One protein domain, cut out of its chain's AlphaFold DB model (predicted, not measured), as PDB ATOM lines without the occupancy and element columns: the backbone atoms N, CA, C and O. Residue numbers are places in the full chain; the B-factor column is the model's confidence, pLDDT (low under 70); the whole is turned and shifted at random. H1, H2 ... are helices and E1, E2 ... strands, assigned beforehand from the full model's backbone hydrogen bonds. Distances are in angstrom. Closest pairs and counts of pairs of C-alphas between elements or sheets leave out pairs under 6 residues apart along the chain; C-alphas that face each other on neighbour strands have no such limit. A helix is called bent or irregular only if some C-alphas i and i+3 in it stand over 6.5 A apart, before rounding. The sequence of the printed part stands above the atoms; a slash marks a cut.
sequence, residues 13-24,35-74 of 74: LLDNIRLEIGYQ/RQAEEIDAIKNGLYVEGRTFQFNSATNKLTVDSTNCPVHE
ATOM      1  N   LEU A  13      14.267 -11.319 -30.861       91.62
ATOM      2  CA  LEU A  13      13.682 -11.745 -32.133       91.62
ATOM      3  C   LEU A  13      12.418 -12.587 -31.922       91.62
ATOM      4  O   LEU A  13      11.403 -12.334 -32.567       91.62
ATOM      5  N   LEU A  14      12.473 -13.570 -31.023       92.06
ATOM      6  CA  LEU A  14      11.337 -14.431 -30.697       92.06
ATOM      7  C   LEU A  14      10.139 -13.612 -30.202       92.06
ATOM      8  O   LEU A  14       9.014 -13.881 -30.618       92.06
ATOM      9  N   ASP A  15      10.375 -12.608 -29.358       92.25
ATOM     10  CA  ASP A  15       9.330 -11.723 -28.840       92.25
ATOM     11  C   ASP A  15       8.656 -10.916 -29.959       92.25
ATOM     12  O   ASP A  15       7.434 -10.952 -30.107       92.25
ATOM     13  N   ASN A  16       9.453 -10.306 -30.844       90.62
ATOM     14  CA  ASN A  16       8.936  -9.595 -32.017       90.62
ATOM     15  C   ASN A  16       8.105 -10.505 -32.933       90.62
ATOM     16  O   ASN A  16       7.044 -10.104 -33.409       90.62
ATOM     17  N   ILE A  17       8.554 -11.741 -33.165       89.38
ATOM     18  CA  ILE A  17       7.812 -12.701 -33.991       89.38
ATOM     19  C   ILE A  17       6.484 -13.082 -33.326       89.38
ATOM     20  O   ILE A  17       5.460 -13.155 -34.001       89.38
ATOM     21  N   ARG A  18       6.467 -13.304 -32.007       88.69
ATOM     22  CA  ARG A  18       5.232 -13.606 -31.263       88.69
ATOM     23  C   ARG A  18       4.230 -12.455 -31.340       88.69
ATOM     24  O   ARG A  18       3.041 -12.716 -31.513       88.69
ATOM     25  N   LEU A  19       4.708 -11.214 -31.253       88.25
ATOM     26  CA  LEU A  19       3.884 -10.016 -31.418       88.25
ATOM     27  C   LEU A  19       3.277  -9.935 -32.824       88.25
ATOM     28  O   LEU A  19       2.073  -9.730 -32.951       88.25
ATOM     29  N   GLU A  20       4.078 -10.157 -33.868       86.81
ATOM     30  CA  GLU A  20       3.593 -10.183 -35.255       86.81
ATOM     31  C   GLU A  20       2.551 -11.286 -35.477       86.81
ATOM     32  O   GLU A  20       1.522 -11.026 -36.093       86.81
ATOM     33  N   ILE A  21       2.771 -12.490 -34.928       85.25
ATOM     34  CA  ILE A  21       1.795 -13.589 -34.998       85.25
ATOM     35  C   ILE A  21       0.475 -13.183 -34.335       85.25
ATOM     36  O   ILE A  21      -0.596 -13.378 -34.902       85.25
ATOM     37  N   GLY A  22       0.542 -12.570 -33.149       81.75
ATOM     38  CA  GLY A  22      -0.643 -12.070 -32.454       81.75
ATOM     39  C   GLY A  22      -1.380 -10.959 -33.212       81.75
ATOM     40  O   GLY A  22      -2.586 -10.806 -33.036       81.75
ATOM     41  N   TYR A  23      -0.680 -10.197 -34.057       81.00
ATOM     42  CA  TYR A  23      -1.256  -9.092 -34.823       81.00
ATOM     43  C   TYR A  23      -1.830  -9.520 -36.183       81.00
ATOM     44  O   TYR A  23      -2.902  -9.056 -36.567       81.00
ATOM     45  N   GLN A  24      -1.129 -10.386 -36.925       76.75
ATOM     46  CA  GLN A  24      -1.521 -10.796 -38.281       76.75
ATOM     47  C   GLN A  24      -2.530 -11.952 -38.306       76.75
ATOM     48  O   GLN A  24      -3.187 -12.160 -39.327       76.75
ATOM     49  N   ARG A  35      21.389 -13.451 -41.235       87.25
ATOM     50  CA  ARG A  35      21.925 -13.921 -39.945       87.25
ATOM     51  C   ARG A  35      20.883 -14.615 -39.057       87.25
ATOM     52  O   ARG A  35      21.218 -15.503 -38.293       87.25
ATOM     53  N   GLN A  36      19.615 -14.212 -39.147       89.56
ATOM     54  CA  GLN A  36      18.520 -14.834 -38.392       89.56
ATOM     55  C   GLN A  36      18.091 -16.154 -39.037       89.56
ATOM     56  O   GLN A  36      17.738 -17.096 -38.341       89.56
ATOM     57  N   ALA A  37      18.138 -16.225 -40.369       89.75
ATOM     58  CA  ALA A  37      17.872 -17.446 -41.117       89.75
ATOM     59  C   ALA A  37      18.898 -18.554 -40.823       89.75
ATOM     60  O   ALA A  37      18.537 -19.727 -40.867       89.75
ATOM     61  N   GLU A  38      20.143 -18.202 -40.485       89.88
ATOM     62  CA  GLU A  38      21.142 -19.168 -39.999       89.88
ATOM     63  C   GLU A  38      20.707 -19.830 -38.677       89.88
ATOM     64  O   GLU A  38      20.948 -21.015 -38.473       89.88
ATOM     65  N   GLU A  39      19.957 -19.109 -37.838       90.25
ATOM     66  CA  GLU A  39      19.458 -19.558 -36.531       90.25
ATOM     67  C   GLU A  39      18.013 -20.096 -36.597       90.25
ATOM     68  O   GLU A  39      17.296 -20.139 -35.592       90.25
ATOM     69  N   ILE A  40      17.546 -20.510 -37.781       90.94
ATOM     70  CA  ILE A  40      16.145 -20.900 -38.005       90.94
ATOM     71  C   ILE A  40      15.672 -22.033 -37.089       90.94
ATOM     72  O   ILE A  40      14.516 -22.038 -36.666       90.94
ATOM     73  N   ASP A  41      16.548 -22.980 -36.764       91.00
ATOM     74  CA  ASP A  41      16.233 -24.090 -35.864       91.00
ATOM     75  C   ASP A  41      15.976 -23.594 -34.435       91.00
ATOM     76  O   ASP A  41      14.982 -23.973 -33.811       91.00
ATOM     77  N   ALA A  42      16.808 -22.668 -33.948       91.31
ATOM     78  CA  ALA A  42      16.628 -22.040 -32.644       91.31
ATOM     79  C   ALA A  42      15.346 -21.194 -32.599       91.31
ATOM     80  O   ALA A  42      14.602 -21.247 -31.619       91.31
ATOM     81  N   ILE A  43      15.041 -20.477 -33.686       91.19
ATOM     82  CA  ILE A  43      13.802 -19.703 -33.828       91.19
ATOM     83  C   ILE A  43      12.578 -20.625 -33.774       91.19
ATOM     84  O   ILE A  43      11.663 -20.386 -32.989       91.19
ATOM     85  N   LYS A  44      12.556 -21.704 -34.567       91.19
ATOM     86  CA  LYS A  44      11.452 -22.680 -34.573       91.19
ATOM     87  C   LYS A  44      11.246 -23.307 -33.198       91.19
ATOM     88  O   LYS A  44      10.110 -23.400 -32.747       91.19
ATOM     89  N   ASN A  45      12.333 -23.690 -32.529       91.75
ATOM     90  CA  ASN A  45      12.277 -24.268 -31.191       91.75
ATOM     91  C   ASN A  45      11.739 -23.258 -30.158       91.75
ATOM     92  O   ASN A  45      10.839 -23.572 -29.388       91.75
ATOM     93  N   GLY A  46      12.210 -22.007 -30.192       89.94
ATOM     94  CA  GLY A  46      11.731 -20.948 -29.297       89.94
ATOM     95  C   GLY A  46      10.285 -20.502 -29.553       89.94
ATOM     96  O   GLY A  46       9.630 -19.963 -28.658       89.94
ATOM     97  N   LEU A  47       9.768 -20.718 -30.764       89.38
ATOM     98  CA  LEU A  47       8.378 -20.440 -31.138       89.38
ATOM     99  C   LEU A  47       7.467 -21.664 -31.045       89.38
ATOM    100  O   LEU A  47       6.272 -21.521 -31.325       89.38
ATOM    101  N   TYR A  48       8.006 -22.836 -30.704       88.81
ATOM    102  CA  TYR A  48       7.261 -24.085 -30.701       88.81
ATOM    103  C   TYR A  48       6.065 -23.996 -29.751       88.81
ATOM    104  O   TYR A  48       6.194 -23.675 -28.571       88.81
ATOM    105  N   VAL A  49       4.894 -24.285 -30.303       87.06
ATOM    106  CA  VAL A  49       3.623 -24.416 -29.595       87.06
ATOM    107  C   VAL A  49       2.925 -25.614 -30.217       87.06
ATOM    108  O   VAL A  49       3.036 -25.836 -31.426       87.06
ATOM    109  N   GLU A  50       2.227 -26.403 -29.408       86.12
ATOM    110  CA  GLU A  50       1.456 -27.534 -29.922       86.12
ATOM    111  C   GLU A  50       0.462 -27.062 -30.999       86.12
ATOM    112  O   GLU A  50      -0.177 -26.018 -30.862       86.12
ATOM    113  N   GLY A  51       0.402 -27.780 -32.122       85.19
ATOM    114  CA  GLY A  51      -0.423 -27.408 -33.277       85.19
ATOM    115  C   GLY A  51       0.158 -26.317 -34.189       85.19
ATOM    116  O   GLY A  51      -0.374 -26.102 -35.276       85.19
ATOM    117  N   ARG A  52       1.269 -25.662 -33.824       89.44
ATOM    118  CA  ARG A  52       1.935 -24.676 -34.688       89.44
ATOM    119  C   ARG A  52       2.810 -25.359 -35.732       89.44
ATOM    120  O   ARG A  52       3.643 -26.202 -35.399       89.44
ATOM    121  N   THR A  53       2.693 -24.941 -36.986       92.12
ATOM    122  CA  THR A  53       3.564 -25.408 -38.071       92.12
ATOM    123  C   THR A  53       4.423 -24.277 -38.630       92.12
ATOM    124  O   THR A  53       4.066 -23.100 -38.582       92.12
ATOM    125  N   PHE A  54       5.606 -24.638 -39.134       92.31
ATOM    126  CA  PHE A  54       6.611 -23.690 -39.609       92.31
ATOM    127  C   PHE A  54       7.066 -24.064 -41.015       92.31
ATOM    128  O   PHE A  54       7.578 -25.163 -41.234       92.31
ATOM    129  N   GLN A  55       6.961 -23.131 -41.957       94.12
ATOM    130  CA  GLN A  55       7.490 -23.279 -43.309       94.12
ATOM    131  C   GLN A  55       8.548 -22.211 -43.555       94.12
ATOM    132  O   GLN A  55       8.253 -21.021 -43.564       94.12
ATOM    133  N   PHE A  56       9.794 -22.634 -43.756       94.12
ATOM    134  CA  PHE A  56      10.895 -21.722 -44.044       94.12
ATOM    135  C   PHE A  56      11.341 -21.860 -45.498       94.12
ATOM    136  O   PHE A  56      11.675 -22.953 -45.952       94.12
ATOM    137  N   ASN A  57      11.373 -20.740 -46.214       94.06
ATOM    138  CA  ASN A  57      11.885 -20.641 -47.571       94.06
ATOM    139  C   ASN A  57      13.256 -19.952 -47.543       94.06
ATOM    140  O   ASN A  57      13.336 -18.729 -47.428       94.06
ATOM    141  N   SER A  58      14.327 -20.734 -47.695       89.31
ATOM    142  CA  SER A  58      15.711 -20.238 -47.667       89.31
ATOM    143  C   SER A  58      16.083 -19.364 -48.867       89.31
ATOM    144  O   SER A  58      16.958 -18.514 -48.748       89.31
ATOM    145  N   ALA A  59      15.406 -19.510 -50.010       91.81
ATOM    146  CA  ALA A  59      15.661 -18.671 -51.183       91.81
ATOM    147  C   ALA A  59      15.192 -17.221 -50.975       91.81
ATOM    148  O   ALA A  59      15.736 -16.296 -51.571       91.81
ATOM    149  N   THR A  60      14.178 -17.021 -50.130       92.12
ATOM    150  CA  THR A  60      13.588 -15.702 -49.847       92.12
ATOM    151  C   THR A  60      13.748 -15.264 -48.391       92.12
ATOM    152  O   THR A  60      13.299 -14.178 -48.035       92.12
ATOM    153  N   ASN A  61      14.378 -16.094 -47.555       93.44
ATOM    154  CA  ASN A  61      14.456 -15.952 -46.099       93.44
ATOM    155  C   ASN A  61      13.098 -15.689 -45.435       93.44
ATOM    156  O   ASN A  61      13.004 -14.947 -44.459       93.44
ATOM    157  N   LYS A  62      12.027 -16.290 -45.960       94.12
ATOM    158  CA  LYS A  62      10.678 -16.125 -45.410       94.12
ATOM    159  C   LYS A  62      10.323 -17.281 -44.492       94.12
ATOM    160  O   LYS A  62      10.424 -18.437 -44.896       94.12
ATOM    161  N   LEU A  63       9.886 -16.963 -43.280       93.62
ATOM    162  CA  LEU A  63       9.319 -17.909 -42.328       93.62
ATOM    163  C   LEU A  63       7.812 -17.680 -42.250       93.62
ATOM    164  O   LEU A  63       7.361 -16.640 -41.777       93.62
ATOM    165  N   THR A  64       7.045 -18.663 -42.693       93.69
ATOM    166  CA  THR A  64       5.608 -18.729 -42.451       93.69
ATOM    167  C   THR A  64       5.359 -19.547 -41.195       93.69
ATOM    168  O   THR A  64       5.835 -20.678 -41.075       93.69
ATOM    169  N   VAL A  65       4.618 -18.959 -40.267       91.88
ATOM    170  CA  VAL A  65       4.153 -19.578 -39.034       91.88
ATOM    171  C   VAL A  65       2.644 -19.721 -39.140       91.88
ATOM    172  O   VAL A  65       1.938 -18.725 -39.263       91.88
ATOM    173  N   ASP A  66       2.161 -20.954 -39.101       90.50
ATOM    174  CA  ASP A  66       0.735 -21.271 -39.077       90.50
ATOM    175  C   ASP A  66       0.378 -21.755 -37.672       90.50
ATOM    176  O   ASP A  66       0.943 -22.723 -37.165       90.50
ATOM    177  N   SER A  67      -0.514 -21.016 -37.028       87.19
ATOM    178  CA  SER A  67      -1.070 -21.266 -35.699       87.19
ATOM    179  C   SER A  67      -2.562 -21.609 -35.770       87.19
ATOM    180  O   SER A  67      -3.224 -21.614 -34.740       87.19
ATOM    181  N   THR A  68      -3.093 -21.922 -36.956       85.12
ATOM    182  CA  THR A  68      -4.509 -22.261 -37.189       85.12
ATOM    183  C   THR A  68      -4.948 -23.488 -36.382       85.12
ATOM    184  O   THR A  68      -6.099 -23.621 -35.987       85.12
ATOM    185  N   ASN A  69      -4.010 -24.401 -36.111       81.44
ATOM    186  CA  ASN A  69      -4.251 -25.604 -35.312       81.44
ATOM    187  C   ASN A  69      -3.751 -25.467 -33.866       81.44
ATOM    188  O   ASN A  69      -3.732 -26.459 -33.136       81.44
ATOM    189  N   CYS A  70      -3.310 -24.277 -33.442       80.56
ATOM    190  CA  CYS A  70      -2.948 -24.071 -32.046       80.56
ATOM    191  C   CYS A  70      -4.208 -24.150 -31.180       80.56
ATOM    192  O   CYS A  70      -5.205 -23.501 -31.502       80.56
ATOM    193  N   PRO A  71      -4.172 -24.892 -30.059       68.56
ATOM    194  CA  PRO A  71      -5.268 -24.864 -29.112       68.56
ATOM    195  C   PRO A  71      -5.363 -23.440 -28.561       68.56
ATOM    196  O   PRO A  71      -4.467 -22.972 -27.853       68.56
ATOM    197  N   VAL A  72      -6.437 -22.735 -28.916       62.38
ATOM    198  CA  VAL A  72      -6.864 -21.541 -28.188       62.38
ATOM    199  C   VAL A  72      -7.109 -22.001 -26.757       62.38
ATOM    200  O   VAL A  72      -8.027 -22.774 -26.501       62.38
ATOM    201  N   HIS A  73      -6.230 -21.607 -25.834       50.19
ATOM    202  CA  HIS A  73      -6.567 -21.686 -24.421       50.19
ATOM    203  C   HIS A  73      -7.681 -20.660 -24.201       50.19
ATOM    204  O   HIS A  73      -7.418 -19.457 -24.205       50.19
ATOM    205  N   GLU A  74      -8.913 -21.163 -24.137       40.94
ATOM    206  CA  GLU A  74     -10.099 -20.453 -23.644       40.94
ATOM    207  C   GLU A  74      -9.944 -20.102 -22.157       40.94
ATOM    208  O   GLU A  74      -9.391 -20.940 -21.400       40.94
TER     209      GLU A  74
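What this domain is: This is residues 13 to 24 and 35 to 74 of the 74 residues of an uncharacterized protein of Pseudomonas panacis (UniProt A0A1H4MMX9). Picture a hairpin of two strands, E1 and E2, with the helices H3 and H1 gathered over one face, H3 nearer E1 and H1 reaching past the edge at E2, while the other face is bare. The first residues of H1 come near H3, and the two helices are roughly square to each other; the short helix H2 lies toward the hairpin's turn, and the tail of residues 67 to 74 runs off past the opposite end. The contacts between the helices and strands are few, yet the whole is compact, with a radius of gyration of the C-alphas of 11.2 A, and elongated, spanning 36 by 19 by 18 A. The printed part has 52 residues, with three named helices and two named strands in the order H1 H2 H3 E1 E2; its class is mixed, helices and strands, and the sheet's order is E1 - E2, antiparallel.

Where its parts are: Begin at C-alpha 13, at (13.682, -11.745, -32.133), where H1 starts; it holds residues 13 to 24 and runs 16.4 A to C-alpha 24 at (-1.521, -10.796, -38.281). After the cut, look at Arg 35 for the start of H2, residues 35 to 38, 5.3 A long. Past Glu 39 comes H3, residues 40 to 46, 9.8 A from first to last C-alpha. Then find E1, residues 53 to 57, which runs 13.5 A. Go on past residues 58 to 61 to E2, residues 62 to 66, which runs 12.9 A and ends at C-alpha 66, at (0.735, -21.271, -39.077). None of the helices is bent or irregular.

How they stand to each other: Start with the sheet, where E1 and E2 form a hairpin, antiparallel with 165 degrees between their directions. The C-alphas of Phe 56 and Leu 63 face each other at 4.5 A, and those of Thr 53 and Asp 66 at 5.1 A. Look there for N 55 and O 64, 2.8 A apart, and N 66 and O 53, 2.9 A apart, both within hydrogen-bond range. From E1 step to H3: the closest C-alphas are those of Lys 44 and Phe 54, 7.1 A apart. H3 and E2 are apart. From E2 step to H1: the closest C-alphas are those of Ile 21 and Val 65, 7.6 A apart. H1 and E1 are apart. H1 and H3 are close but not clearly touching, with the C-alphas of Leu 14 and Ile 43 closest at 6.6 A, and they stand about perpendicular at 77 degrees. H2 and H3 meet only through their link. H2 is apart from E1, and only just apart from E2 and from H1, with closest C-alphas at 8.5 A in both cases. In H1 and H3 every O i to N i+4 pair is within hydrogen-bond range; H2 is too short for such a pair, and its one O i to N i+3 pair is not within range.

The domain as a whole: The two C-alphas farthest apart are those of Ala 59, between the strands, and Glu 74, the chain's last residue, at 37.8 A. Residues 25 to 34 are not printed, and C-alphas 24 and 35 stand 23.7 A apart across this cut, which lies in the link from H1 to H2. Of the links that are printed whole, those from H2 to H3 and from E1 to E2 are tight and that from H3 to E1 is short. The mean pLDDT of the printed part is 86.7; look at residues 71 to 74 for the values under 70, where the model's confidence is low.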